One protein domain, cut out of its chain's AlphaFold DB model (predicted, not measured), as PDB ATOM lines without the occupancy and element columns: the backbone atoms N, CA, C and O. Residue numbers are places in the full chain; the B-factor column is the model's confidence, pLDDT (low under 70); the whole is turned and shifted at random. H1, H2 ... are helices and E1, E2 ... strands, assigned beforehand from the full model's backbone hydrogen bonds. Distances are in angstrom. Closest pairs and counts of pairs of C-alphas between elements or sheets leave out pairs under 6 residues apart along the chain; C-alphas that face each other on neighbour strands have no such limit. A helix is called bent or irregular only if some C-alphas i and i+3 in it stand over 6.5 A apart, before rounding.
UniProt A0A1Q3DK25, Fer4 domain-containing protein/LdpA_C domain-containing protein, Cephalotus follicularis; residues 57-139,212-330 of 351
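AT A GLANCE: This is residues 57 to 139 and 212 to 330 of the 351 residues of the protein "Fer4 domain-containing protein/LdpA_C domain-containing protein" of Cephalotus follicularis (UniProt A0A1Q3DK25). Seven parallel strands stand side by side, E1 to E7 in chain order, in one sheet that is curled like part of a barrel and stays open between E1 and E7. Helices H2 to H6 wrap round its outside one after another, H7 packs on E6 and E7, and the short H1 caps the end where the strands begin. The printed part has 202 residues with seven named helices and seven named strands; H1 comes first, then strands and helices by turns from E1 to E7. The class is mixed, helices and strands, and the whole is compact, with a radius of gyration of the C-alphas of 16.5 A and spans of 49 by 36 by 33 A. Residues 298 to 303 stick out.

HOW THE PARTS SIT: H1, residues 62 to 67, is on the sheet at a height of 8.0 A, over none of the strands. E1, residues 73 to 75, is an edge strand. Its parallel neighbour is E2, residues 100 to 104, with N 74 and O 100 within hydrogen-bond range at 2.9 A. H2, residues 83 to 96, runs along the strands over E2, at 6 degrees to it on the local plane. H3, residues 107 to 123, touches H2 at a steep tilt of 38 degrees, the same way; their closest C-alphas, Leu 91 and Gly 116, are 4.2 A apart. E3, residues 130 to 136, is parallel to E2, with N 132 and O 101 at 2.8 A. Its Trp 130 has the C-alpha 6.9 A from that of Pro 62, the closest of E3 and H1. After the cut, H4, residues 214 to 221, lies over E3. E4, residues 228 to 232, is parallel to E3, with N 230 and O 133 at 2.8 A. H5, residues 238 to 254, lies over E4 and touches H4 at a shallow tilt of 26 degrees, with the C-alphas of Ala 218 and Leu 248 closest at 4.9 A. E5, residues 257 to 263, is parallel to E4, with N 259 and O 229 at 2.8 A. H6, residues 266 to 280, touches H5 through residues 238 to 245 of H5 alone; the closest C-alphas, Lys 242 and Ile 279, are 6.4 A apart. H6 lies over E5 and E6, residues 287 to 294, which pair with N 260 and O 289 at 2.8 A. H7, residues 305 to 317, is on the sheet at a height of 6.1 A; its closest C-alpha to E6 is that of Ser 309, 4.1 A from Gly 294. E7, residues 326 to 329, is the other edge strand, parallel to E6, with N 328 and O 290 at 2.9 A. E1, H2, E2 form a strand-helix-strand unit, two parallel neighbour strands with a helix between, and its crossover is right-handed; so are those of E2, H3, E3, of E4, H5, E5, of E5, H6, E6 and of E6, H7, E7. H2, H3, H4, H5 and H6 are on one face of the sheet, in two layers, helices over strands. Every O i to N i+4 pair is within hydrogen-bond range in H1, H2, H3, H4 and H7; in H5 it is 8 of 13 and in H6 9 of 11.

IN THESE COORDINATES: H1 begins at C-alpha 62, (-15.464, 9.942, -35.043). H3 is 24.8 A long, H5 23.3 A, H6 22.1 A and E6 21.6 A. H5 and H6 are irregular: C-alphas 247 and 250 are 8.8 A apart, and C-alphas 267 and 270 are 7.3 A apart. E7 ends at C-alpha 329, (-10.755, 23.654, -43.857).

THE WHOLE: The C-alphas farthest apart, Glu 122 and Asp 267, are 49.4 A apart. Residues 140 to 211 are not printed, and C-alphas 139 and 212 are 10.0 A apart across the cut. Of the links printed whole, none is long. The mean pLDDT of the printed part is 88.6; residues 57 to 59, 297 to 304 and 325 to 330 are under 70.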
ATOM      1  N   SER A  57     -12.298  -0.584 -42.471       50.44
ATOM      2  CA  SER A  57     -12.779  -0.735 -41.108       50.44
ATOM      3  C   SER A  57     -12.059   0.319 -40.284       50.44
ATOM      4  O   SER A  57     -11.031   0.049 -39.666       50.44
ATOM      5  N   ILE A  58     -12.573   1.543 -40.301       60.28
ATOM      6  CA  ILE A  58     -12.114   2.603 -39.424       60.28
ATOM      7  C   ILE A  58     -12.798   2.330 -38.085       60.28
ATOM      8  O   ILE A  58     -13.840   2.886 -37.755       60.28
ATOM      9  N   ALA A  59     -12.226   1.388 -37.330       63.84
ATOM     10  CA  ALA A  59     -12.587   1.126 -35.936       63.84
ATOM     11  C   ALA A  59     -12.424   2.383 -35.060       63.84
ATOM     12  O   ALA A  59     -13.005   2.465 -33.982       63.84
ATOM     13  N   THR A  60     -11.646   3.357 -35.540       80.31
ATOM     14  CA  THR A  60     -11.458   4.690 -34.967       80.31
ATOM     15  C   THR A  60     -12.801   5.428 -34.880       80.31
ATOM     16  O   THR A  60     -13.397   5.728 -35.918       80.31
ATOM     17  N   PRO A  61     -13.307   5.724 -33.670       88.44
ATOM     18  CA  PRO A  61     -14.526   6.507 -33.486       88.44
ATOM     19  C   PRO A  61     -14.393   7.916 -34.093       88.44
ATOM     20  O   PRO A  61     -13.273   8.436 -34.133       88.44
ATOM     21  N   PRO A  62     -15.505   8.590 -34.467       91.69
ATOM     22  CA  PRO A  62     -15.464   9.942 -35.043       91.69
ATOM     23  C   PRO A  62     -14.621  10.932 -34.229       91.69
ATOM     24  O   PRO A  62     -13.864  11.722 -34.784       91.69
ATOM     25  N   GLN A  63     -14.685  10.812 -32.903       90.88
ATOM     26  CA  GLN A  63     -13.889  11.574 -31.948       90.88
ATOM     27  C   GLN A  63     -12.372  11.465 -32.172       90.88
ATOM     28  O   GLN A  63     -11.642  12.453 -32.139       90.88
ATOM     29  N   GLU A  64     -11.877  10.250 -32.389       89.94
ATOM     30  CA  GLU A  64     -10.449   9.998 -32.562       89.94
ATOM     31  C   GLU A  64      -9.997  10.428 -33.968       89.94
ATOM     32  O   GLU A  64      -8.908  10.982 -34.122       89.94
ATOM     33  N   SER A  65     -10.853  10.272 -34.988       88.12
ATOM     34  CA  SER A  65     -10.625  10.839 -36.326       88.12
ATOM     35  C   SER A  65     -10.548  12.366 -36.287       88.12
ATOM     36  O   SER A  65      -9.704  12.959 -36.968       88.12
ATOM     37  N   LEU A  66     -11.388  13.006 -35.459       86.56
ATOM     38  CA  LEU A  66     -11.329  14.436 -35.179       86.56
ATOM     39  C   LEU A  66      -9.946  14.778 -34.608       86.56
ATOM     40  O   LEU A  66      -9.166  15.434 -35.290       86.56
ATOM     41  N   GLN A  67      -9.566  14.237 -33.455       85.12
ATOM     42  CA  GLN A  67      -8.281  14.543 -32.804       85.12
ATOM     43  C   GLN A  67      -7.042  14.247 -33.671       85.12
ATOM     44  O   GLN A  67      -6.025  14.927 -33.565       85.12
ATOM     45  N   ARG A  68      -7.101  13.240 -34.553       84.31
ATOM     46  CA  ARG A  68      -5.992  12.881 -35.461       84.31
ATOM     47  C   ARG A  68      -5.924  13.714 -36.741       84.31
ATOM     48  O   ARG A  68      -4.971  13.554 -37.508       84.31
ATOM     49  N   GLY A  69      -6.925  14.560 -36.989       79.12
ATOM     50  CA  GLY A  69      -7.034  15.348 -38.216       79.12
ATOM     51  C   GLY A  69      -7.324  14.498 -39.456       79.12
ATOM     52  O   GLY A  69      -6.853  14.825 -40.533       79.12
ATOM     53  N   ASN A  70      -8.056  13.391 -39.313       83.12
ATOM     54  CA  ASN A  70      -8.461  12.516 -40.423       83.12
ATOM     55  C   ASN A  70      -9.995  12.423 -40.551       83.12
ATOM     56  O   ASN A  70     -10.507  11.452 -41.097       83.12
ATOM     57  N   TRP A  71     -10.718  13.401 -40.003       84.75
ATOM     58  CA  TRP A  71     -12.181  13.414 -39.949       84.75
ATOM     59  C   TRP A  71     -12.801  13.707 -41.314       84.75
ATOM     60  O   TRP A  71     -12.394  14.662 -41.979       84.75
ATOM     61  N   VAL A  72     -13.810  12.926 -41.688       87.75
ATOM     62  CA  VAL A  72     -14.561  13.058 -42.939       87.75
ATOM     63  C   VAL A  72     -16.035  13.320 -42.631       87.75
ATOM     64  O   VAL A  72     -16.671  12.534 -41.933       87.75
ATOM     65  N   LYS A  73     -16.602  14.386 -43.197       89.56
ATOM     66  CA  LYS A  73     -18.038  14.717 -43.126       89.56
ATOM     67  C   LYS A  73     -18.642  14.620 -44.519       89.56
ATOM     68  O   LYS A  73     -18.048  15.114 -45.483       89.56
ATOM     69  N   LEU A  74     -19.806  13.990 -44.606       92.75
ATOM     70  CA  LEU A  74     -20.729  14.174 -45.719       92.75
ATOM     71  C   LEU A  74     -21.572  15.419 -45.431       92.75
ATOM     72  O   LEU A  74     -22.145  15.512 -44.351       92.75
ATOM     73  N   ILE A  75     -21.676  16.324 -46.400       89.31
ATOM     74  CA  ILE A  75     -22.567  17.486 -46.338       89.31
ATOM     75  C   ILE A  75     -23.749  17.201 -47.262       89.31
ATOM     76  O   ILE A  75     -23.578  17.187 -48.481       89.31
ATOM     77  N   CYS A  76     -24.928  16.955 -46.694       89.44
ATOM     78  CA  CYS A  76     -26.171  16.837 -47.457       89.44
ATOM     79  C   CYS A  76     -26.759  18.216 -47.799       89.44
ATOM     80  O   CYS A  76     -27.525  18.319 -48.748       89.44
ATOM     81  N   GLY A  77     -26.356  19.268 -47.077       82.12
ATOM     82  CA  GLY A  77     -26.744  20.660 -47.311       82.12
ATOM     83  C   GLY A  77     -27.783  21.173 -46.311       82.12
ATOM     84  O   GLY A  77     -28.755  20.487 -46.004       82.12
ATOM     85  N   ALA A  78     -27.603  22.413 -45.848       88.69
ATOM     86  CA  ALA A  78     -28.480  23.069 -44.871       88.69
ATOM     87  C   ALA A  78     -29.908  23.357 -45.395       88.69
ATOM     88  O   ALA A  78     -30.859  23.456 -44.609       88.69
ATOM     89  N   SER A  79     -30.047  23.457 -46.726       91.50
ATOM     90  CA  SER A  79     -31.312  23.661 -47.454       91.50
ATOM     91  C   SER A  79     -31.868  22.427 -48.154       91.50
ATOM     92  O   SER A  79     -32.994  22.483 -48.654       91.50
ATOM     93  N   PHE A  80     -31.111  21.334 -48.242       93.25
ATOM     94  CA  PHE A  80     -31.585  20.124 -48.909       93.25
ATOM     95  C   PHE A  80     -32.368  19.260 -47.920       93.25
ATOM     96  O   PHE A  80     -31.850  18.880 -46.872       93.25
ATOM     97  N   GLU A  81     -33.622  18.968 -48.253       96.31
ATOM     98  CA  GLU A  81     -34.597  18.327 -47.365       96.31
ATOM     99  C   GLU A  81     -35.313  17.141 -48.048       96.31
ATOM    100  O   GLU A  81     -36.280  16.610 -47.506       96.31
ATOM    101  N   ASP A  82     -34.845  16.672 -49.218       96.25
ATOM    102  CA  ASP A  82     -35.362  15.442 -49.841       96.25
ATOM    103  C   ASP A  82     -34.956  14.222 -49.002       96.25
ATOM    104  O   ASP A  82     -33.859  13.670 -49.114       96.25
ATOM    105  N   VAL A  83     -35.874  13.796 -48.134       98.00
ATOM    106  CA  VAL A  83     -35.666  12.699 -47.184       98.00
ATOM    107  C   VAL A  83     -35.305  11.373 -47.857       98.00
ATOM    108  O   VAL A  83     -34.584  10.573 -47.261       98.00
ATOM    109  N   VAL A  84     -35.747  11.122 -49.094       96.38
ATOM    110  CA  VAL A  84     -35.442   9.869 -49.801       96.38
ATOM    111  C   VAL A  84     -33.977   9.858 -50.221       96.38
ATOM    112  O   VAL A  84     -33.258   8.889 -49.947       96.38
ATOM    113  N   ASP A  85     -33.522  10.944 -50.840       94.56
ATOM    114  CA  ASP A  85     -32.133  11.081 -51.268       94.56
ATOM    115  C   ASP A  85     -31.189  11.148 -50.067       94.56
ATOM    116  O   ASP A  85     -30.184  10.436 -50.034       94.56
ATOM    117  N   ILE A  86     -31.545  11.904 -49.026       97.06
ATOM    118  CA  ILE A  86     -30.748  12.028 -47.798       97.06
ATOM    119  C   ILE A  86     -30.585  10.681 -47.095       97.06
ATOM    120  O   ILE A  86     -29.476  10.334 -46.674       97.06
ATOM    121  N   ARG A  87     -31.651   9.881 -46.996       98.31
ATOM    122  CA  ARG A  87     -31.596   8.539 -46.401       98.31
ATOM    123  C   ARG A  87     -30.672   7.610 -47.189       98.31
ATOM    124  O   ARG A  87     -29.875   6.875 -46.602       98.31
ATOM    125  N   ASN A  88     -30.727   7.666 -48.520       96.44
ATOM    126  CA  ASN A  88     -29.865   6.862 -49.388       96.44
ATOM    127  C   ASN A  88     -28.396   7.319 -49.341       96.44
ATOM    128  O   ASN A  88     -27.503   6.477 -49.231       96.44
ATOM    129  N   LEU A  89     -28.136   8.631 -49.360       95.50
ATOM    130  CA  LEU A  89     -26.799   9.203 -49.184       95.50
ATOM    131  C   LEU A  89     -26.210   8.796 -47.830       95.50
ATOM    132  O   LEU A  89     -25.091   8.292 -47.770       95.50
ATOM    133  N   SER A  90     -26.991   8.920 -46.757       97.62
ATOM    134  CA  SER A  90     -26.569   8.557 -45.402       97.62
ATOM    135  C   SER A  90     -26.189   7.083 -45.297       97.62
ATOM    136  O   SER A  90     -25.162   6.758 -44.699       97.62
ATOM    137  N   LEU A  91     -26.944   6.191 -45.943       96.19
ATOM    138  CA  LEU A  91     -26.603   4.771 -46.035       96.19
ATOM    139  C   LEU A  91     -25.263   4.568 -46.750       96.19
ATOM    140  O   LEU A  91     -24.355   3.938 -46.204       96.19
ATOM    141  N   VAL A  92     -25.117   5.102 -47.967       93.44
ATOM    142  CA  VAL A  92     -23.920   4.889 -48.799       93.44
ATOM    143  C   VAL A  92     -22.667   5.448 -48.129       93.44
ATOM    144  O   VAL A  92     -21.633   4.782 -48.099       93.44
ATOM    145  N   TYR A  93     -22.748   6.641 -47.544       92.56
ATOM    146  CA  TYR A  93     -21.602   7.280 -46.904       92.56
ATOM    147  C   TYR A  93     -21.278   6.705 -45.535       92.56
ATOM    148  O   TYR A  93     -20.101   6.631 -45.175       92.56
ATOM    149  N   THR A  94     -22.279   6.202 -44.810       93.75
ATOM    150  CA  THR A  94     -22.014   5.369 -43.635       93.75
ATOM    151  C   THR A  94     -21.220   4.137 -44.045       93.75
ATOM    152  O   THR A  94     -20.192   3.874 -43.438       93.75
ATOM    153  N   LEU A  95     -21.596   3.434 -45.121       90.44
ATOM    154  CA  LEU A  95     -20.812   2.301 -45.637       90.44
ATOM    155  C   LEU A  95     -19.407   2.703 -46.117       90.44
ATOM    156  O   LEU A  95     -18.489   1.890 -46.038       90.44
ATOM    157  N   ALA A  96     -19.223   3.941 -46.584       87.31
ATOM    158  CA  ALA A  96     -17.917   4.490 -46.947       87.31
ATOM    159  C   ALA A  96     -17.049   4.876 -45.730       87.31
ATOM    160  O   ALA A  96     -15.859   5.148 -45.893       87.31
ATOM    161  N   GLY A  97     -17.619   4.884 -44.520       88.38
ATOM    162  CA  GLY A  97     -16.900   5.171 -43.284       88.38
ATOM    163  C   GLY A  97     -16.721   6.659 -42.987       88.38
ATOM    164  O   GLY A  97     -15.732   7.021 -42.355       88.38
ATOM    165  N   VAL A  98     -17.647   7.535 -43.397       91.06
ATOM    166  CA  VAL A  98     -17.608   8.947 -42.952       91.06
ATOM    167  C   VAL A  98     -17.709   9.045 -41.434       91.06
ATOM    168  O   VAL A  98     -18.328   8.200 -40.791       91.06
ATOM    169  N   ASP A  99     -17.068  10.036 -40.826       93.19
ATOM    170  CA  ASP A  99     -17.129  10.293 -39.386       93.19
ATOM    171  C   ASP A  99     -18.372  11.091 -38.987       93.19
ATOM    172  O   ASP A  99     -18.821  10.982 -37.848       93.19
ATOM    173  N   CYS A 100     -18.943  11.860 -39.914       95.69
ATOM    174  CA  CYS A 100     -20.113  12.695 -39.677       95.69
ATOM    175  C   CYS A 100     -20.983  12.830 -40.926       95.69
ATOM    176  O   CYS A 100     -20.474  12.820 -42.048       95.69
ATOM    177  N   ILE A 101     -22.288  12.956 -40.723       97.31
ATOM    178  CA  ILE A 101     -23.266  13.300 -41.750       97.31
ATOM    179  C   ILE A 101     -23.975  14.561 -41.284       97.31
ATOM    180  O   ILE A 101     -24.544  14.582 -40.196       97.31
ATOM    181  N   ASP A 102     -23.915  15.589 -42.113       96.56
ATOM    182  CA  ASP A 102     -24.489  16.900 -41.861       96.56
ATOM    183  C   ASP A 102     -25.683  17.167 -42.759       96.56
ATOM    184  O   ASP A 102     -25.650  16.860 -43.955       96.56
ATOM    185  N   CYS A 103     -26.743  17.700 -42.169       96.62
ATOM    186  CA  CYS A 103     -28.025  17.874 -42.820       96.62
ATOM    187  C   CYS A 103     -28.776  19.105 -42.305       96.62
ATOM    188  O   CYS A 103     -28.448  19.687 -41.272       96.62
ATOM    189  N   ALA A 104     -29.847  19.464 -43.011       96.56
ATOM    190  CA  ALA A 104     -30.806  20.454 -42.548       96.56
ATOM    191  C   ALA A 104     -31.302  20.159 -41.117       96.56
ATOM    192  O   ALA A 104     -31.604  19.011 -40.773       96.56
ATOM    193  N   ALA A 105     -31.428  21.211 -40.305       97.56
ATOM    194  CA  ALA A 105     -32.068  21.172 -38.991       97.56
ATOM    195  C   ALA A 105     -33.599  21.029 -39.118       97.56
ATOM    196  O   ALA A 105     -34.355  21.957 -38.842       97.56
ATOM    197  N   ASP A 106     -34.040  19.858 -39.579       97.38
ATOM    198  CA  ASP A 106     -35.440  19.459 -39.684       97.38
ATOM    199  C   ASP A 106     -35.652  18.051 -39.102       97.38
ATOM    200  O   ASP A 106     -34.833  17.140 -39.262       97.38
ATOM    201  N   ALA A 107     -36.784  17.862 -38.428       97.81
ATOM    202  CA  ALA A 107     -37.108  16.630 -37.724       97.81
ATOM    203  C   ALA A 107     -37.213  15.405 -38.648       97.81
ATOM    204  O   ALA A 107     -36.828  14.300 -38.239       97.81
ATOM    205  N   SER A 108     -37.751  15.573 -39.857       97.94
ATOM    206  CA  SER A 108     -37.906  14.500 -40.841       97.94
ATOM    207  C   SER A 108     -36.569  14.159 -41.501       97.94
ATOM    208  O   SER A 108     -36.235  12.981 -41.640       97.94
ATOM    209  N   VAL A 109     -35.749  15.176 -41.776       98.44
ATOM    210  CA  VAL A 109     -34.402  15.022 -42.332       98.44
ATOM    211  C   VAL A 109     -33.477  14.285 -41.361       98.44
ATOM    212  O   VAL A 109     -32.846  13.302 -41.751       98.44
ATOM    213  N   VAL A 110     -33.447  14.674 -40.081       98.56
ATOM    214  CA  VAL A 110     -32.664  13.967 -39.047       98.56
ATOM    215  C   VAL A 110     -33.089  12.502 -38.931       98.56
ATOM    216  O   VAL A 110     -32.246  11.610 -38.798       98.56
ATOM    217  N   SER A 111     -34.393  12.233 -39.019       98.62
ATOM    218  CA  SER A 111     -34.920  10.865 -38.977       98.62
ATOM    219  C   SER A 111     -34.459  10.051 -40.192       98.62
ATOM    220  O   SER A 111     -34.022   8.913 -40.033       98.62
ATOM    221  N   ALA A 112     -34.475  10.649 -41.388       98.69
ATOM    222  CA  ALA A 112     -34.002  10.037 -42.628       98.69
ATOM    223  C   ALA A 112     -32.496   9.714 -42.591       98.69
ATOM    224  O   ALA A 112     -32.082   8.625 -43.001       98.69
ATOM    225  N   VAL A 113     -31.676  10.622 -42.047       98.69
ATOM    226  CA  VAL A 113     -30.239  10.385 -41.829       98.69
ATOM    227  C   VAL A 113     -30.024   9.189 -40.903       98.69
ATOM    228  O   VAL A 113     -29.284   8.263 -41.246       98.69
ATOM    229  N   ASN A 114     -30.699   9.177 -39.751       98.69
ATOM    230  CA  ASN A 114     -30.599   8.092 -38.777       98.69
ATOM    231  C   ASN A 114     -31.063   6.746 -39.356       98.69
ATOM    232  O   ASN A 114     -30.394   5.734 -39.152       98.69
ATOM    233  N   GLU A 115     -32.147   6.724 -40.135       98.69
ATOM    234  CA  GLU A 115     -32.606   5.511 -40.819       98.69
ATOM    235  C   GLU A 115     -31.551   4.980 -41.803       98.69
ATOM    236  O   GLU A 115     -31.257   3.783 -41.818       98.69
ATOM    237  N   GLY A 116     -30.934   5.861 -42.598       98.50
ATOM    238  CA  GLY A 116     -29.867   5.484 -43.528       98.50
ATOM    239  C   GLY A 116     -28.638   4.910 -42.817       98.50
ATOM    240  O   GLY A 116     -28.081   3.896 -43.251       98.50
ATOM    241  N   ILE A 117     -28.246   5.517 -41.694       98.12
ATOM    242  CA  ILE A 117     -27.156   5.039 -40.836       98.12
ATOM    243  C   ILE A 117     -27.447   3.629 -40.310       98.12
ATOM    244  O   ILE A 117     -26.603   2.737 -40.435       98.12
ATOM    245  N   GLU A 118     -28.626   3.398 -39.732       98.00
ATOM    246  CA  GLU A 118     -28.964   2.089 -39.166       98.00
ATOM    247  C   GLU A 118     -29.092   1.020 -40.257       98.00
ATOM    248  O   GLU A 118     -28.543  -0.075 -40.110       98.00
ATOM    249  N   ALA A 119     -29.664   1.358 -41.417       96.94
ATOM    250  CA  ALA A 119     -29.703   0.462 -42.570       96.94
ATOM    251  C   ALA A 119     -28.293   0.029 -43.027       96.94
ATOM    252  O   ALA A 119     -28.072  -1.140 -43.354       96.94
ATOM    253  N   ALA A 120     -27.304   0.930 -43.008       94.50
ATOM    254  CA  ALA A 120     -25.913   0.577 -43.299       94.50
ATOM    255  C   ALA A 120     -25.315  -0.376 -42.246       94.50
ATOM    256  O   ALA A 120     -24.607  -1.328 -42.596       94.50
ATOM    257  N   ARG A 121     -25.634  -0.170 -40.965       93.44
ATOM    258  CA  ARG A 121     -25.158  -1.005 -39.847       93.44
ATOM    259  C   ARG A 121     -25.780  -2.406 -39.835       93.44
ATOM    260  O   ARG A 121     -25.125  -3.368 -39.432       93.44
ATOM    261  N   GLU A 122     -27.002  -2.559 -40.340       93.94
ATOM    262  CA  GLU A 122     -27.623  -3.869 -40.587       93.94
ATOM    263  C   GLU A 122     -26.954  -4.637 -41.745       93.94
ATOM    264  O   GLU A 122     -26.970  -5.882 -41.812       93.94
ATOM    265  N   ILE A 123     -26.357  -3.909 -42.695       90.62
ATOM    266  CA  ILE A 123     -25.638  -4.509 -43.818       90.62
ATOM    267  C   ILE A 123     -24.305  -5.085 -43.332       90.62
ATOM    268  O   ILE A 123     -24.041  -6.277 -43.544       90.62
ATOM    269  N   VAL A 124     -23.503  -4.264 -42.652       87.25
ATOM    270  CA  VAL A 124     -22.218  -4.641 -42.051       87.25
ATOM    271  C   VAL A 124     -22.040  -3.974 -40.684       87.25
ATOM    272  O   VAL A 124     -22.423  -2.818 -40.536       87.25
ATOM    273  N   PRO A 125     -21.400  -4.641 -39.702       86.88
ATOM    274  CA  PRO A 125     -21.050  -4.016 -38.428       86.88
ATOM    275  C   PRO A 125     -20.016  -2.897 -38.633       86.88
ATOM    276  O   PRO A 125     -18.810  -3.126 -38.580       86.88
ATOM    277  N   ILE A 126     -20.494  -1.686 -38.903       87.75
ATOM    278  CA  ILE A 126     -19.684  -0.479 -39.045       87.75
ATOM    279  C   ILE A 126     -19.991   0.497 -37.909       87.75
ATOM    280  O   ILE A 126     -21.075   0.475 -37.312       87.75
ATOM    281  N   ARG A 127     -19.014   1.342 -37.568       91.00
ATOM    282  CA  ARG A 127     -19.213   2.405 -36.586       91.00
ATOM    283  C   ARG A 127     -20.277   3.399 -37.059       91.00
ATOM    284  O   ARG A 127     -20.397   3.676 -38.250       91.00
ATOM    285  N   ARG A 128     -21.006   3.974 -36.104       94.62
ATOM    286  CA  ARG A 128     -21.977   5.037 -36.373       94.62
ATOM    287  C   ARG A 128     -21.235   6.366 -36.616       94.62
ATOM    288  O   ARG A 128     -20.389   6.706 -35.785       94.62
ATOM    289  N   PRO A 129     -21.493   7.103 -37.711       95.69
ATOM    290  CA  PRO A 129     -21.067   8.496 -37.815       95.69
ATOM    291  C   PRO A 129     -21.815   9.358 -36.791       95.69
ATOM    292  O   PRO A 129     -22.828   8.935 -36.226       95.69
ATOM    293  N   TRP A 130     -21.315  10.563 -36.543       97.62
ATOM    294  CA  TRP A 130     -22.093  11.608 -35.882       97.62
ATOM    295  C   TRP A 130     -23.149  12.175 -36.829       97.62
ATOM    296  O   TRP A 130     -22.918  12.251 -38.034       97.62
ATOM    297  N   VAL A 131     -24.297  12.565 -36.279       98.56
ATOM    298  CA  VAL A 131     -25.318  13.343 -36.991       98.56
ATOM    299  C   VAL A 131     -25.153  14.804 -36.606       98.56
ATOM    300  O   VAL A 131     -25.224  15.141 -35.425       98.56
ATOM    301  N   MET A 132     -24.902  15.653 -37.595       98.31
ATOM    302  CA  MET A 132     -24.767  17.096 -37.445       98.31
ATOM    303  C   MET A 132     -25.957  17.790 -38.101       98.31
ATOM    304  O   MET A 132     -26.369  17.397 -39.190       98.31
ATOM    305  N   ILE A 133     -26.506  18.803 -37.439       98.38
ATOM    306  CA  ILE A 133     -27.502  19.691 -38.042       98.38
ATOM    307  C   ILE A 133     -26.898  21.072 -38.279       98.38
ATOM    308  O   ILE A 133     -26.195  21.582 -37.404       98.38
ATOM    309  N   SER A 134     -27.185  21.684 -39.426       96.94
ATOM    310  CA  SER A 134     -26.735  23.044 -39.740       96.94
ATOM    311  C   SER A 134     -27.832  24.084 -39.475       96.94
ATOM    312  O   SER A 134     -28.985  23.926 -39.895       96.94
ATOM    313  N   VAL A 135     -27.454  25.172 -38.806       97.75
ATOM    314  CA  VAL A 135     -28.280  26.354 -38.509       97.75
ATOM    315  C   VAL A 135     -27.520  27.641 -38.827       97.75
ATOM    316  O   VAL A 135     -26.312  27.610 -39.045       97.75
ATOM    317  N   ASN A 136     -28.216  28.771 -38.840       95.94
ATOM    318  CA  ASN A 136     -27.665  30.094 -39.109       95.94
ATOM    319  C   ASN A 136     -28.126  31.108 -38.061       95.94
ATOM    320  O   ASN A 136     -29.267  31.047 -37.605       95.94
ATOM    321  N   ASP A 137     -27.238  32.028 -37.685       94.44
ATOM    322  CA  ASP A 137     -27.558  33.139 -36.779       94.44
ATOM    323  C   ASP A 137     -28.210  34.343 -37.486       94.44
ATOM    324  O   ASP A 137     -28.892  35.138 -36.843       94.44
ATOM    325  N   ASP A 138     -28.022  34.463 -38.800       93.31
ATOM    326  CA  ASP A 138     -28.498  35.549 -39.662       93.31
ATOM    327  C   ASP A 138     -28.708  35.041 -41.105       93.31
ATOM    328  O   ASP A 138     -28.544  33.851 -41.387       93.31
ATOM    329  N   GLU A 139     -29.053  35.919 -42.048       89.75
ATOM    330  CA  GLU A 139     -29.108  35.583 -43.473       89.75
ATOM    331  C   GLU A 139     -27.788  34.972 -43.982       89.75
ATOM    332  O   GLU A 139     -26.712  35.574 -43.909       89.75
ATOM    333  N   ARG A 212     -33.138  29.306 -39.382       94.56
ATOM    334  CA  ARG A 212     -33.605  28.193 -38.546       94.56
ATOM    335  C   ARG A 212     -34.046  28.727 -37.185       94.56
ATOM    336  O   ARG A 212     -33.321  29.467 -36.532       94.56
ATOM    337  N   ASP A 213     -35.241  28.330 -36.758       95.69
ATOM    338  CA  ASP A 213     -35.777  28.744 -35.465       95.69
ATOM    339  C   ASP A 213     -34.987  28.103 -34.314       95.69
ATOM    340  O   ASP A 213     -34.772  26.885 -34.278       95.69
ATOM    341  N   ALA A 214     -34.550  28.930 -33.362       96.19
ATOM    342  CA  ALA A 214     -33.731  28.482 -32.241       96.19
ATOM    343  C   ALA A 214     -34.500  27.534 -31.305       96.19
ATOM    344  O   ALA A 214     -33.921  26.566 -30.814       96.19
ATOM    345  N   THR A 215     -35.804  27.764 -31.105       96.56
ATOM    346  CA  THR A 215     -36.648  26.934 -30.231       96.56
ATOM    347  C   THR A 215     -36.844  25.550 -30.837       96.56
ATOM    348  O   THR A 215     -36.568  24.545 -30.185       96.56
ATOM    349  N   ALA A 216     -37.226  25.485 -32.115       96.62
ATOM    350  CA  ALA A 216     -37.363  24.232 -32.851       96.62
ATOM    351  C   ALA A 216     -36.029  23.466 -32.923       96.62
ATOM    352  O   ALA A 216     -36.001  22.240 -32.803       96.62
ATOM    353  N   THR A 217     -34.907  24.181 -33.060       97.50
ATOM    354  CA  THR A 217     -33.569  23.572 -33.015       97.50
ATOM    355  C   THR A 217     -33.273  22.985 -31.633       97.50
ATOM    356  O   THR A 217     -32.808  21.851 -31.542       97.50
ATOM    357  N   ALA A 218     -33.574  23.705 -30.549       97.50
ATOM    358  CA  ALA A 218     -33.385  23.208 -29.188       97.50
ATOM    359  C   ALA A 218     -34.231  21.950 -28.913       97.50
ATOM    360  O   ALA A 218     -33.729  20.969 -28.357       97.50
ATOM    361  N   GLU A 219     -35.490  21.933 -29.361       97.00
ATOM    362  CA  GLU A 219     -36.366  20.755 -29.294       97.00
ATOM    363  C   GLU A 219     -35.784  19.563 -30.065       97.00
ATOM    364  O   GLU A 219     -35.802  18.430 -29.574       97.00
ATOM    365  N   LEU A 220     -35.217  19.813 -31.249       96.94
ATOM    366  CA  LEU A 220     -34.552  18.795 -32.058       96.94
ATOM    367  C   LEU A 220     -33.321  18.218 -31.342       96.94
ATOM    368  O   LEU A 220     -33.154  17.001 -31.313       96.94
ATOM    369  N   LEU A 221     -32.505  19.051 -30.689       96.81
ATOM    370  CA  LEU A 221     -31.335  18.602 -29.921       96.81
ATOM    371  C   LEU A 221     -31.703  17.735 -28.703       96.81
ATOM    372  O   LEU A 221     -30.946  16.838 -28.329       96.81
ATOM    373  N   HIS A 222     -32.888  17.924 -28.114       96.00
ATOM    374  CA  HIS A 222     -33.365  17.091 -27.004       96.00
ATOM    375  C   HIS A 222     -33.776  15.665 -27.407       96.00
ATOM    376  O   HIS A 222     -33.909  14.799 -26.536       96.00
ATOM    377  N   ARG A 223     -33.939  15.370 -28.706       93.12
ATOM    378  CA  ARG A 223     -34.321  14.031 -29.194       93.12
ATOM    379  C   ARG A 223     -33.235  12.961 -29.013       93.12
ATOM    380  O   ARG A 223     -33.542  11.775 -29.120       93.12
ATOM    381  N   ASN A 224     -31.999  13.347 -28.678       88.25
ATOM    382  CA  ASN A 224     -30.833  12.460 -28.509       88.25
ATOM    383  C   ASN A 224     -30.454  11.638 -29.763       88.25
ATOM    384  O   ASN A 224     -29.760  10.627 -29.653       88.25
ATOM    385  N   ASP A 225     -30.887  12.060 -30.951       95.88
ATOM    386  CA  ASP A 225     -30.537  11.481 -32.258       95.88
ATOM    387  C   ASP A 225     -29.707  12.437 -33.141       95.88
ATOM    388  O   ASP A 225     -29.376  12.106 -34.286       95.88
ATOM    389  N   VAL A 226     -29.303  13.575 -32.563       97.81
ATOM    390  CA  VAL A 226     -28.345  14.555 -33.085       97.81
ATOM    391  C   VAL A 226     -27.115  14.577 -32.177       97.81
ATOM    392  O   VAL A 226     -27.233  14.653 -30.957       97.81
ATOM    393  N   ASP A 227     -25.923  14.492 -32.767       98.12
ATOM    394  CA  ASP A 227     -24.648  14.474 -32.045       98.12
ATOM    395  C   ASP A 227     -23.923  15.823 -32.085       98.12
ATOM    396  O   ASP A 227     -23.069  16.084 -31.241       98.12
ATOM    397  N   ALA A 228     -24.173  16.644 -33.102       97.81
ATOM    398  CA  ALA A 228     -23.401  17.848 -33.369       97.81
ATOM    399  C   ALA A 228     -24.259  18.946 -34.000       97.81
ATOM    400  O   ALA A 228     -25.290  18.676 -34.613       97.81
ATOM    401  N   ILE A 229     -23.795  20.185 -33.886       97.94
ATOM    402  CA  ILE A 229     -24.392  21.336 -34.561       97.94
ATOM    403  C   ILE A 229     -23.322  22.076 -35.352       97.94
ATOM    404  O   ILE A 229     -22.178  22.177 -34.910       97.94
ATOM    405  N   GLU A 230     -23.699  22.588 -36.512       97.31
ATOM    406  CA  GLU A 230     -22.957  23.590 -37.262       97.31
ATOM    407  C   GLU A 230     -23.734  24.902 -37.237       97.31
ATOM    408  O   GLU A 230     -24.891  24.947 -37.645       97.31
ATOM    409  N   ILE A 231     -23.100  25.967 -36.759       96.88
ATOM    410  CA  ILE A 231     -23.668  27.308 -36.722       96.88
ATOM    411  C   ILE A 231     -22.954  28.150 -37.772       96.88
ATOM    412  O   ILE A 231     -21.769  28.456 -37.635       96.88
ATOM    413  N   HIS A 232     -23.682  28.531 -38.813       95.12
ATOM    414  CA  HIS A 232     -23.242  29.513 -39.788       95.12
ATOM    415  C   HIS A 232     -23.371  30.916 -39.213       95.12
ATOM    416  O   HIS A 232     -24.404  31.263 -38.639       95.12
ATOM    417  N   THR A 233     -22.316  31.710 -39.386       93.00
ATOM    418  CA  THR A 233     -22.287  33.107 -38.966       93.00
ATOM    419  C   THR A 233     -21.636  34.005 -39.999       93.00
ATOM    420  O   THR A 233     -20.621  33.665 -40.610       93.00
ATOM    421  N   ASN A 234     -22.170  35.219 -40.150       87.94
ATOM    422  CA  ASN A 234     -21.556  36.245 -40.993       87.94
ATOM    423  C   ASN A 234     -20.247  36.812 -40.397       87.94
ATOM    424  O   ASN A 234     -19.516  37.528 -41.088       87.94
ATOM    425  N   GLY A 235     -19.952  36.524 -39.120       82.62
ATOM    426  CA  GLY A 235     -18.737  36.942 -38.413       82.62
ATOM    427  C   GLY A 235     -18.623  38.450 -38.145       82.62
ATOM    428  O   GLY A 235     -17.596  38.901 -37.637       82.62
ATOM    429  N   ARG A 236     -19.637  39.250 -38.486       81.81
ATOM    430  CA  ARG A 236     -19.672  40.711 -38.299       81.81
ATOM    431  C   ARG A 236     -20.543  41.123 -37.116       81.81
ATOM    432  O   ARG A 236     -20.229  42.118 -36.471       81.81
ATOM    433  N   GLN A 237     -21.620  40.382 -36.849       81.88
ATOM    434  CA  GLN A 237     -22.607  40.702 -35.817       81.88
ATOM    435  C   GLN A 237     -22.696  39.575 -34.785       81.88
ATOM    436  O   GLN A 237     -23.326  38.552 -35.019       81.88
ATOM    437  N   THR A 238     -22.079  39.763 -33.621       89.12
ATOM    438  CA  THR A 238     -22.042  38.730 -32.572       89.12
ATOM    439  C   THR A 238     -23.310  38.667 -31.721       89.12
ATOM    440  O   THR A 238     -23.529  37.671 -31.040       89.12
ATOM    441  N   ASP A 239     -24.154  39.700 -31.757       93.94
ATOM    442  CA  ASP A 239     -25.402  39.738 -30.980       93.94
ATOM    443  C   ASP A 239     -26.432  38.728 -31.501       93.94
ATOM    444  O   ASP A 239     -27.123  38.092 -30.708       93.94
ATOM    445  N   LEU A 240     -26.490  38.528 -32.823       94.50
ATOM    446  CA  LEU A 240     -27.348  37.516 -33.446       94.50
ATOM    447  C   LEU A 240     -26.873  36.103 -33.094       94.50
ATOM    448  O   LEU A 240     -27.671  35.285 -32.637       94.50
ATOM    449  N   PHE A 241     -25.559  35.861 -33.177       96.06
ATOM    450  CA  PHE A 241     -24.951  34.617 -32.703       96.06
ATOM    451  C   PHE A 241     -25.309  34.343 -31.239       96.06
ATOM    452  O   PHE A 241     -25.706  33.235 -30.885       96.06
ATOM    453  N   LYS A 242     -25.203  35.367 -30.380       96.75
ATOM    454  CA  LYS A 242     -25.572  35.263 -28.968       96.75
ATOM    455  C   LYS A 242     -27.051  34.925 -28.793       96.75
ATOM    456  O   LYS A 242     -27.363  34.058 -27.988       96.75
ATOM    457  N   GLY A 243     -27.942  35.573 -29.542       96.75
ATOM    458  CA  GLY A 243     -29.377  35.290 -29.509       96.75
ATOM    459  C   GLY A 243     -29.698  33.838 -29.869       96.75
ATOM    460  O   GLY A 243     -30.444  33.183 -29.143       96.75
ATOM    461  N   LEU A 244     -29.080  33.314 -30.933       97.12
ATOM    462  CA  LEU A 244     -29.194  31.904 -31.305       97.12
ATOM    463  C   LEU A 244     -28.652  30.992 -30.195       97.12
ATOM    464  O   LEU A 244     -29.355  30.087 -29.755       97.12
ATOM    465  N   TRP A 245     -27.428  31.237 -29.721       97.50
ATOM    466  CA  TRP A 245     -26.773  30.411 -28.703       97.50
ATOM    467  C   TRP A 245     -27.553  30.367 -27.382       97.50
ATOM    468  O   TRP A 245     -27.771  29.290 -26.825       97.50
ATOM    469  N   ASP A 246     -28.039  31.519 -26.912       97.12
ATOM    470  CA  ASP A 246     -28.899  31.611 -25.731       97.12
ATOM    471  C   ASP A 246     -30.228  30.868 -25.948       97.12
ATOM    472  O   ASP A 246     -30.720  30.211 -25.030       97.12
ATOM    473  N   GLY A 247     -30.794  30.945 -27.159       96.94
ATOM    474  CA  GLY A 247     -32.019  30.239 -27.542       96.94
ATOM    475  C   GLY A 247     -31.867  28.716 -27.566       96.94
ATOM    476  O   GLY A 247     -32.799  28.009 -27.190       96.94
ATOM    477  N   LEU A 248     -30.686  28.201 -27.930       96.94
ATOM    478  CA  LEU A 248     -30.365  26.777 -27.776       96.94
ATOM    479  C   LEU A 248     -30.301  26.384 -26.292       96.94
ATOM    480  O   LEU A 248     -30.726  25.287 -25.916       96.94
ATOM    481  N   GLY A 249     -29.777  27.270 -25.444       95.75
ATOM    482  CA  GLY A 249     -29.749  27.111 -23.994       95.75
ATOM    483  C   GLY A 249     -29.148  25.776 -23.546       95.75
ATOM    484  O   GLY A 249     -28.086  25.345 -24.004       95.75
ATOM    485  N   ASP A 250     -29.855  25.086 -22.651       94.94
ATOM    486  CA  ASP A 250     -29.403  23.826 -22.057       94.94
ATOM    487  C   ASP A 250     -29.378  22.640 -23.033       94.94
ATOM    488  O   ASP A 250     -28.737  21.627 -22.736       94.94
ATOM    489  N   SER A 251     -30.014  22.753 -24.205       95.94
ATOM    490  CA  SER A 251     -29.984  21.692 -25.219       95.94
ATOM    491  C   SER A 251     -28.565  21.430 -25.754       95.94
ATOM    492  O   SER A 251     -28.235  20.308 -26.142       95.94
ATOM    493  N   THR A 252     -27.671  22.421 -25.655       95.00
ATOM    494  CA  THR A 252     -26.250  22.311 -26.031       95.00
ATOM    495  C   THR A 252     -25.489  21.238 -25.244       95.00
ATOM    496  O   THR A 252     -24.496  20.701 -25.735       95.00
ATOM    497  N   LYS A 253     -25.975  20.844 -24.058       94.50
ATOM    498  CA  LYS A 253     -25.390  19.773 -23.227       94.50
ATOM    499  C   LYS A 253     -25.496  18.381 -23.864       94.50
ATOM    500  O   LYS A 253     -24.771  17.478 -23.454       94.50
ATOM    501  N   HIS A 254     -26.384  18.200 -24.844       94.38
ATOM    502  CA  HIS A 254     -26.535  16.944 -25.587       94.38
ATOM    503  C   HIS A 254     -25.514  16.797 -26.727       94.38
ATOM    504  O   HIS A 254     -25.350  15.706 -27.276       94.38
ATOM    505  N   LEU A 255     -24.804  17.875 -27.072       96.31
ATOM    506  CA  LEU A 255     -23.870  17.903 -28.189       96.31
ATOM    507  C   LEU A 255     -22.520  17.281 -27.826       96.31
ATOM    508  O   LEU A 255     -21.995  17.417 -26.722       96.31
ATOM    509  N   ARG A 256     -21.913  16.640 -28.821       96.75
ATOM    510  CA  ARG A 256     -20.522  16.174 -28.824       96.75
ATOM    511  C   ARG A 256     -19.598  17.159 -29.528       96.75
ATOM    512  O   ARG A 256     -18.408  17.173 -29.230       96.75
ATOM    513  N   LEU A 257     -20.124  17.966 -30.444       96.06
ATOM    514  CA  LEU A 257     -19.360  18.919 -31.239       96.06
ATOM    515  C   LEU A 257     -20.227  20.133 -31.585       96.06
ATOM    516  O   LEU A 257     -21.340  19.975 -32.086       96.06
ATOM    517  N   VAL A 258     -19.674  21.324 -31.389       97.06
ATOM    518  CA  VAL A 258     -20.163  22.571 -31.979       97.06
ATOM    519  C   VAL A 258     -19.161  22.988 -33.043       97.06
ATOM    520  O   VAL A 258     -17.974  23.155 -32.759       97.06
ATOM    521  N   ALA A 259     -19.633  23.115 -34.276       95.69
ATOM    522  CA  ALA A 259     -18.894  23.707 -35.372       95.69
ATOM    523  C   ALA A 259     -19.398  25.134 -35.615       95.69
ATOM    524  O   ALA A 259     -20.604  25.356 -35.655       95.69
ATOM    525  N   VAL A 260     -18.492  26.093 -35.789       94.94
ATOM    526  CA  VAL A 260     -18.823  27.462 -36.194       94.94
ATOM    527  C   VAL A 260     -18.243  27.715 -37.576       94.94
ATOM    528  O   VAL A 260     -17.020  27.709 -37.748       94.94
ATOM    529  N   SER A 261     -19.129  27.938 -38.539       91.62
ATOM    530  CA  SER A 261     -18.812  28.185 -39.943       91.62
ATOM    531  C   SER A 261     -18.828  29.679 -40.211       91.62
ATOM    532  O   SER A 261     -19.848  30.336 -40.015       91.62
ATOM    533  N   LEU A 262     -17.685  30.232 -40.622       89.25
ATOM    534  CA  LEU A 262     -17.537  31.668 -40.845       89.25
ATOM    535  C   LEU A 262     -16.771  31.993 -42.135       89.25
ATOM    536  O   LEU A 262     -15.796  31.308 -42.478       89.25
ATOM    537  N   PRO A 263     -17.165  33.066 -42.844       88.31
ATOM    538  CA  PRO A 263     -16.441  33.545 -44.005       88.31
ATOM    539  C   PRO A 263     -15.167  34.293 -43.599       88.31
ATOM    540  O   PRO A 263     -14.959  34.689 -42.449       88.31
ATOM    541  N   ASP A 264     -14.317  34.550 -44.587       87.19
ATOM    542  CA  ASP A 264     -13.170  35.437 -44.414       87.19
ATOM    543  C   ASP A 264     -13.630  36.903 -44.364       87.19
ATOM    544  O   ASP A 264     -13.854  37.544 -45.394       87.19
ATOM    545  N   VAL A 265     -13.776  37.442 -43.152       86.88
ATOM    546  CA  VAL A 265     -14.142  38.851 -42.913       86.88
ATOM    547  C   VAL A 265     -12.934  39.799 -42.879       86.88
ATOM    548  O   VAL A 265     -13.073  40.965 -42.511       86.88
ATOM    549  N   GLY A 266     -11.748  39.335 -43.284       87.62
ATOM    550  CA  GLY A 266     -10.525  40.136 -43.290       87.62
ATOM    551  C   GLY A 266      -9.906  40.281 -41.898       87.62
ATOM    552  O   GLY A 266      -9.881  39.333 -41.115       87.62
ATOM    553  N   ASP A 267      -9.374  41.464 -41.591       87.31
ATOM    554  CA  ASP A 267      -8.543  41.694 -40.397       87.31
ATOM    555  C   ASP A 267      -9.300  41.518 -39.070       87.31
ATOM    556  O   ASP A 267      -8.692  41.249 -38.034       87.31
ATOM    557  N   THR A 268     -10.632  41.618 -39.081       89.31
ATOM    558  CA  THR A 268     -11.459  41.474 -37.873       89.31
ATOM    559  C   THR A 268     -11.721  40.021 -37.490       89.31
ATOM    560  O   THR A 268     -12.253  39.774 -36.413       89.31
ATOM    561  N   VAL A 269     -11.339  39.050 -38.324       89.88
ATOM    562  CA  VAL A 269     -11.762  37.653 -38.168       89.88
ATOM    563  C   VAL A 269     -11.357  37.031 -36.833       89.88
ATOM    564  O   VAL A 269     -12.175  36.383 -36.193       89.88
ATOM    565  N   ILE A 270     -10.136  37.292 -36.354       89.69
ATOM    566  CA  ILE A 270      -9.660  36.774 -35.062       89.69
ATOM    567  C   ILE A 270     -10.458  37.394 -33.912       89.69
ATOM    568  O   ILE A 270     -10.860  36.687 -32.991       89.69
ATOM    569  N   SER A 271     -10.731  38.701 -33.979       91.62
ATOM    570  CA  SER A 271     -11.563  39.381 -32.982       91.62
ATOM    571  C   SER A 271     -12.976  38.804 -32.962       91.62
ATOM    572  O   SER A 271     -13.514  38.566 -31.886       91.62
ATOM    573  N   SER A 272     -13.563  38.545 -34.133       92.19
ATOM    574  CA  SER A 272     -14.883  37.929 -34.249       92.19
ATOM    575  C   SER A 272     -14.901  36.517 -33.666       92.19
ATOM    576  O   SER A 272     -15.775  36.208 -32.863       92.19
ATOM    577  N   MET A 273     -13.913  35.681 -34.003       92.12
ATOM    578  CA  MET A 273     -13.793  34.327 -33.456       92.12
ATOM    579  C   MET A 273     -13.639  34.345 -31.930       92.12
ATOM    580  O   MET A 273     -14.291  33.562 -31.249       92.12
ATOM    581  N   ASN A 274     -12.819  35.247 -31.381       93.00
ATOM    582  CA  ASN A 274     -12.651  35.390 -29.932       93.00
ATOM    583  C   ASN A 274     -13.957  35.817 -29.249       93.00
ATOM    584  O   ASN A 274     -14.343  35.209 -28.257       93.00
ATOM    585  N   ASN A 275     -14.677  36.792 -29.810       94.62
ATOM    586  CA  ASN A 275     -15.969  37.225 -29.270       94.62
ATOM    587  C   ASN A 275     -17.009  36.093 -29.295       94.62
ATOM    588  O   ASN A 275     -17.694  35.866 -28.300       94.62
ATOM    589  N   ILE A 276     -17.099  35.357 -30.408       95.44
ATOM    590  CA  ILE A 276     -17.985  34.192 -30.544       95.44
ATOM    591  C   ILE A 276     -17.602  33.103 -29.534       95.44
ATOM    592  O   ILE A 276     -18.467  32.548 -28.859       95.44
ATOM    593  N   TYR A 277     -16.308  32.825 -29.375       95.19
ATOM    594  CA  TYR A 277     -15.842  31.853 -28.393       95.19
ATOM    595  C   TYR A 277     -16.219  32.258 -26.967       95.19
ATOM    596  O   TYR A 277     -16.738  31.427 -26.234       95.19
ATOM    597  N   SER A 278     -16.044  33.527 -26.585       95.75
ATOM    598  CA  SER A 278     -16.435  34.025 -25.259       95.75
ATOM    599  C   SER A 278     -17.940  33.928 -24.986       95.75
ATOM    600  O   SER A 278     -18.336  33.808 -23.829       95.75
ATOM    601  N   ILE A 279     -18.782  33.959 -26.025       96.69
ATOM    602  CA  ILE A 279     -20.224  33.697 -25.898       96.69
ATOM    603  C   ILE A 279     -20.478  32.216 -25.579       96.69
ATOM    604  O   ILE A 279     -21.291  31.904 -24.708       96.69
ATOM    605  N   MET A 280     -19.781  31.307 -26.267       95.94
ATOM    606  CA  MET A 280     -19.985  29.865 -26.116       95.94
ATOM    607  C   MET A 280     -19.351  29.293 -24.846       95.94
ATOM    608  O   MET A 280     -19.967  28.467 -24.174       95.94
ATOM    609  N   GLU A 281     -18.132  29.726 -24.517       93.94
ATOM    610  CA  GLU A 281     -17.253  29.160 -23.486       93.94
ATOM    611  C   GLU A 281     -17.945  28.868 -22.142       93.94
ATOM    612  O   GLU A 281     -17.733  27.773 -21.620       93.94
ATOM    613  N   PRO A 282     -18.821  29.738 -21.592       94.12
ATOM    614  CA  PRO A 282     -19.483  29.465 -20.315       94.12
ATOM    615  C   PRO A 282     -20.359  28.201 -20.300       94.12
ATOM    616  O   PRO A 282     -20.570  27.622 -19.236       94.12
ATOM    617  N   HIS A 283     -20.873  27.777 -21.459       91.94
ATOM    618  CA  HIS A 283     -21.799  26.644 -21.589       91.94
ATOM    619  C   HIS A 283     -21.297  25.558 -22.555       91.94
ATOM    620  O   HIS A 283     -21.955  24.532 -22.740       91.94
ATOM    621  N   LEU A 284     -20.116  25.738 -23.153       91.69
ATOM    622  CA  LEU A 284     -19.549  24.806 -24.120       91.69
ATOM    623  C   LEU A 284     -18.956  23.576 -23.419       91.69
ATOM    624  O   LEU A 284     -17.845  23.599 -22.897       91.69
ATOM    625  N   CYS A 285     -19.702  22.471 -23.437       90.00
ATOM    626  CA  CYS A 285     -19.334  21.223 -22.755       90.00
ATOM    627  C   CYS A 285     -18.753  20.146 -23.693       90.00
ATOM    628  O   CYS A 285     -18.629  18.984 -23.305       90.00
ATOM    629  N   CYS A 286     -18.440  20.502 -24.940       92.88
ATOM    630  CA  CYS A 286     -18.096  19.554 -25.996       92.88
ATOM    631  C   CYS A 286     -16.979  20.083 -26.913       92.88
ATOM    632  O   CYS A 286     -16.369  21.113 -26.620       92.88
ATOM    633  N   PHE A 287     -16.651  19.368 -27.996       92.81
ATOM    634  CA  PHE A 287     -15.600  19.812 -28.917       92.81
ATOM    635  C   PHE A 287     -16.006  21.098 -29.641       92.81
ATOM    636  O   PHE A 287     -17.139  21.221 -30.093       92.81
ATOM    637  N   ASN A 288     -15.052  22.019 -29.793       93.00
ATOM    638  CA  ASN A 288     -15.203  23.199 -30.638       93.00
ATOM    639  C   ASN A 288     -14.468  22.999 -31.963       93.00
ATOM    640  O   ASN A 288     -13.282  22.638 -31.969       93.00
ATOM    641  N   LEU A 289     -15.146  23.284 -33.068       91.56
ATOM    642  CA  LEU A 289     -14.593  23.222 -34.408       91.56
ATOM    643  C   LEU A 289     -14.829  24.533 -35.155       91.56
ATOM    644  O   LEU A 289     -15.960  24.949 -35.350       91.56
ATOM    645  N   TRP A 290     -13.767  25.140 -35.666       90.38
ATOM    646  CA  TRP A 290     -13.885  26.296 -36.553       90.38
ATOM    647  C   TRP A 290     -13.845  25.843 -38.005       90.38
ATOM    648  O   TRP A 290     -12.847  25.270 -38.455       90.38
ATOM    649  N   GLN A 291     -14.923  26.104 -38.735       87.06
ATOM    650  CA  GLN A 291     -15.065  25.801 -40.151       87.06
ATOM    651  C   GLN A 291     -14.843  27.073 -40.975       87.06
ATOM    652  O   GLN A 291     -15.623  28.020 -40.974       87.06
ATOM    653  N   LEU A 292     -13.702  27.101 -41.661       85.56
ATOM    654  CA  LEU A 292     -13.221  28.273 -42.383       85.56
ATOM    655  C   LEU A 292     -13.704  28.240 -43.838       85.56
ATOM    656  O   LEU A 292     -12.968  27.808 -44.732       85.56
ATOM    657  N   ASP A 293     -14.933  28.698 -44.073       76.75
ATOM    658  CA  ASP A 293     -15.580  28.647 -45.392       76.75
ATOM    659  C   ASP A 293     -14.856  29.523 -46.428       76.75
ATOM    660  O   ASP A 293     -14.804  29.198 -47.617       76.75
ATOM    661  N   GLY A 294     -14.211  30.609 -45.993       80.31
ATOM    662  CA  GLY A 294     -13.562  31.560 -46.895       80.31
ATOM    663  C   GLY A 294     -14.612  32.358 -47.663       80.31
ATOM    664  O   GLY A 294     -15.318  33.169 -47.067       80.31
ATOM    665  N   ARG A 295     -14.726  32.135 -48.978       75.88
ATOM    666  CA  ARG A 295     -15.846  32.668 -49.768       75.88
ATOM    667  C   ARG A 295     -16.999  31.657 -49.760       75.88
ATOM    668  O   ARG A 295     -16.777  30.537 -50.227       75.88
ATOM    669  N   PRO A 296     -18.212  32.058 -49.329       70.56
ATOM    670  CA  PRO A 296     -19.367  31.167 -49.266       70.56
ATOM    671  C   PRO A 296     -19.649  30.454 -50.589       70.56
ATOM    672  O   PRO A 296     -19.508  31.036 -51.674       70.56
ATOM    673  N   MET A 297     -20.086  29.199 -50.502       63.44
ATOM    674  CA  MET A 297     -20.456  28.417 -51.674       63.44
ATOM    675  C   MET A 297     -21.837  28.855 -52.162       63.44
ATOM    676  O   MET A 297     -22.865  28.463 -51.631       63.44
ATOM    677  N   SER A 298     -21.877  29.654 -53.224       63.22
ATOM    678  CA  SER A 298     -23.132  30.169 -53.784       63.22
ATOM    679  C   SER A 298     -23.767  29.242 -54.831       63.22
ATOM    680  O   SER A 298     -24.736  29.639 -55.471       63.22
ATOM    681  N   GLY A 299     -23.214  28.042 -55.054       56.56
ATOM    682  CA  GLY A 299     -23.607  27.138 -56.145       56.56
ATOM    683  C   GLY A 299     -23.206  27.619 -57.551       56.56
ATOM    684  O   GLY A 299     -23.474  26.924 -58.543       56.56
ATOM    685  N   ASP A 300     -22.505  28.757 -57.627       58.53
ATOM    686  CA  ASP A 300     -21.907  29.263 -58.852       58.53
ATOM    687  C   ASP A 300     -20.852  28.288 -59.412       58.53
ATOM    688  O   ASP A 300     -20.239  27.473 -58.718       58.53
ATOM    689  N   ILE A 301     -20.640  28.343 -60.728       53.50
ATOM    690  CA  ILE A 301     -19.562  27.601 -61.410       53.50
ATOM    691  C   ILE A 301     -18.236  28.395 -61.282       53.50
ATOM    692  O   ILE A 301     -17.262  28.168 -62.002       53.50
ATOM    693  N   GLY A 302     -18.191  29.370 -60.367       55.25
ATOM    694  CA  GLY A 302     -17.091  30.302 -60.201       55.25
ATOM    695  C   GLY A 302     -15.809  29.601 -59.758       55.25
ATOM    696  O   GLY A 302     -15.789  28.736 -58.879       55.25
ATOM    697  N   ARG A 303     -14.681  29.991 -60.357       56.16
ATOM    698  CA  ARG A 303     -13.356  29.627 -59.837       56.16
ATOM    699  C   ARG A 303     -13.075  30.514 -58.620       56.16
ATOM    700  O   ARG A 303     -13.199  31.725 -58.739       56.16
ATOM    701  N   GLY A 304     -12.655  29.952 -57.486       64.94
ATOM    702  CA  GLY A 304     -12.156  30.779 -56.374       64.94
ATOM    703  C   GLY A 304     -12.301  30.181 -54.982       64.94
ATOM    704  O   GLY A 304     -11.302  30.141 -54.273       64.94
ATOM    705  N   ALA A 305     -13.473  29.623 -54.644       70.31
ATOM    706  CA  ALA A 305     -13.821  29.270 -53.259       70.31
ATOM    707  C   ALA A 305     -12.740  28.441 -52.527       70.31
ATOM    708  O   ALA A 305     -12.193  28.921 -51.552       70.31
ATOM    709  N   THR A 306     -12.286  27.288 -53.061       73.25
ATOM    710  CA  THR A 306     -11.192  26.470 -52.448       73.25
ATOM    711  C   THR A 306      -9.953  27.304 -52.185       73.25
ATOM    712  O   THR A 306      -9.320  27.151 -51.150       73.25
ATOM    713  N   ARG A 307      -9.534  28.108 -53.169       77.94
ATOM    714  CA  ARG A 307      -8.276  28.847 -53.065       77.94
ATOM    715  C   ARG A 307      -8.383  29.890 -51.960       77.94
ATOM    716  O   ARG A 307      -7.425  30.070 -51.220       77.94
ATOM    717  N   GLU A 308      -9.537  30.537 -51.856       80.69
ATOM    718  CA  GLU A 308      -9.842  31.515 -50.815       80.69
ATOM    719  C   GLU A 308      -9.955  30.849 -49.440       80.69
ATOM    720  O   GLU A 308      -9.296  31.315 -48.519       80.69
ATOM    721  N   SER A 309     -10.637  29.704 -49.307       80.81
ATOM    722  CA  SER A 309     -10.679  28.941 -48.048       80.81
ATOM    723  C   SER A 309      -9.275  28.500 -47.611       80.81
ATOM    724  O   SER A 309      -8.889  28.722 -46.467       80.81
ATOM    725  N   ILE A 310      -8.452  27.953 -48.524       81.06
ATOM    726  CA  ILE A 310      -7.057  27.564 -48.229       81.06
ATOM    727  C   ILE A 310      -6.222  28.776 -47.803       81.06
ATOM    728  O   ILE A 310      -5.476  28.692 -46.828       81.06
ATOM    729  N   ALA A 311      -6.332  29.898 -48.517       84.19
ATOM    730  CA  ALA A 311      -5.616  31.122 -48.170       84.19
ATOM    731  C   ALA A 311      -6.045  31.657 -46.796       84.19
ATOM    732  O   ALA A 311      -5.199  32.091 -46.013       84.19
ATOM    733  N   PHE A 312      -7.341  31.588 -46.493       86.31
ATOM    734  CA  PHE A 312      -7.905  31.991 -45.214       86.31
ATOM    735  C   PHE A 312      -7.372  31.123 -44.066       86.31
ATOM    736  O   PHE A 312      -6.818  31.651 -43.101       86.31
ATOM    737  N   ALA A 313      -7.401  29.797 -44.206       83.19
ATOM    738  CA  ALA A 313      -6.851  28.905 -43.187       83.19
ATOM    739  C   ALA A 313      -5.337  29.027 -43.022       83.19
ATOM    740  O   ALA A 313      -4.848  28.971 -41.900       83.19
ATOM    741  N   HIS A 314      -4.584  29.230 -44.106       82.88
ATOM    742  CA  HIS A 314      -3.145  29.474 -44.004       82.88
ATOM    743  C   HIS A 314      -2.852  30.744 -43.191       82.88
ATOM    744  O   HIS A 314      -1.917  30.764 -42.392       82.88
ATOM    745  N   ARG A 315      -3.653  31.802 -43.371       85.88
ATOM    746  CA  ARG A 315      -3.528  33.046 -42.600       85.88
ATOM    747  C   ARG A 315      -3.813  32.815 -41.117       85.88
ATOM    748  O   ARG A 315      -3.027  33.253 -40.285       85.88
ATOM    749  N   LEU A 316      -4.889  32.096 -40.797       84.31
ATOM    750  CA  LEU A 316      -5.265  31.794 -39.413       84.31
ATOM    751  C   LEU A 316      -4.292  30.832 -38.725       84.31
ATOM    752  O   LEU A 316      -3.952  31.046 -37.569       84.31
ATOM    753  N   ALA A 317      -3.763  29.833 -39.434       80.25
ATOM    754  CA  ALA A 317      -2.762  28.916 -38.888       80.25
ATOM    755  C   ALA A 317      -1.436  29.612 -38.520       80.25
ATOM    756  O   ALA A 317      -0.667  29.087 -37.719       80.25
ATOM    757  N   ALA A 318      -1.153  30.775 -39.114       79.00
ATOM    758  CA  ALA A 318       0.014  31.596 -38.796       79.00
ATOM    759  C   ALA A 318      -0.253  32.638 -37.690       79.00
ATOM    760  O   ALA A 318       0.686  33.299 -37.237       79.00
ATOM    761  N   ALA A 319      -1.509  32.816 -37.273       80.88
ATOM    762  CA  ALA A 319      -1.888  33.778 -36.248       80.88
ATOM    763  C   ALA A 319      -1.597  33.245 -34.836       80.88
ATOM    764  O   ALA A 319      -1.616  32.041 -34.593       80.88
ATOM    765  N   LYS A 320      -1.303  34.154 -33.898       73.31
ATOM    766  CA  LYS A 320      -0.928  33.804 -32.517       73.31
ATOM    767  C   LYS A 320      -2.089  33.855 -31.520       73.31
ATOM    768  O   LYS A 320      -2.012  33.186 -30.499       73.31
ATOM    769  N   ASP A 321      -3.146  34.603 -31.841       79.12
ATOM    770  CA  ASP A 321      -4.219  34.974 -30.905       79.12
ATOM    771  C   ASP A 321      -5.582  34.354 -31.276       79.12
ATOM    772  O   ASP A 321      -6.636  34.946 -31.038       79.12
ATOM    773  N   THR A 322      -5.580  33.183 -31.920       75.25
ATOM    774  CA  THR A 322      -6.812  32.455 -32.270       75.25
ATOM    775  C   THR A 322      -7.430  31.792 -31.034       75.25
ATOM    776  O   THR A 322      -6.675  31.258 -30.216       75.25
ATOM    777  N   PRO A 323      -8.770  31.750 -30.907       75.88
ATOM    778  CA  PRO A 323      -9.422  31.119 -29.762       75.88
ATOM    779  C   PRO A 323      -9.169  29.611 -29.705       75.88
ATOM    780  O   PRO A 323      -8.793  28.979 -30.696       75.88
ATOM    781  N   HIS A 324      -9.440  29.018 -28.541       70.81
ATOM    782  CA  HIS A 324      -9.394  27.571 -28.368       70.81
ATOM    783  C   HIS A 324     -10.395  26.856 -29.296       70.81
ATOM    784  O   HIS A 324     -11.541  27.275 -29.485       70.81
ATOM    785  N   GLY A 325      -9.955  25.745 -29.879       58.47
ATOM    786  CA  GLY A 325     -10.741  24.929 -30.801       58.47
ATOM    787  C   GLY A 325      -9.876  24.353 -31.913       58.47
ATOM    788  O   GLY A 325      -8.790  24.853 -32.205       58.47
ATOM    789  N   GLU A 326     -10.357  23.283 -32.536       62.56
ATOM    790  CA  GLU A 326      -9.700  22.720 -33.713       62.56
ATOM    791  C   GLU A 326     -10.019  23.602 -34.932       62.56
ATOM    792  O   GLU A 326     -11.185  23.870 -35.218       62.56
ATOM    793  N   LEU A 327      -9.002  24.057 -35.670       57.06
ATOM    794  CA  LEU A 327      -9.188  24.795 -36.929       57.06
ATOM    795  C   LEU A 327      -9.319  23.802 -38.095       57.06
ATOM    796  O   LEU A 327      -8.432  22.962 -38.282       57.06
ATOM    797  N   ARG A 328     -10.377  23.894 -38.918       55.66
ATOM    798  CA  ARG A 328     -10.518  23.065 -40.131       55.66
ATOM    799  C   ARG A 328     -10.948  23.821 -41.378       55.66
ATOM    800  O   ARG A 328     -11.711  24.779 -41.362       55.66
ATOM    801  N   LEU A 329     -10.443  23.286 -42.484       45.41
ATOM    802  CA  LEU A 329     -10.755  23.654 -43.857       45.41
ATOM    803  C   LEU A 329     -11.845  22.748 -44.422       45.41
ATOM    804  O   LEU A 329     -11.763  21.530 -44.261       45.41
ATOM    805  N   TRP A 330     -12.764  23.325 -45.193       45.81
ATOM    806  CA  TRP A 330     -13.821  22.585 -45.879       45.81
ATOM    807  C   TRP A 330     -13.787  22.824 -47.391       45.81
ATOM    808  O   TRP A 330     -14.196  23.882 -47.850       45.81
TER     809      TRP A 330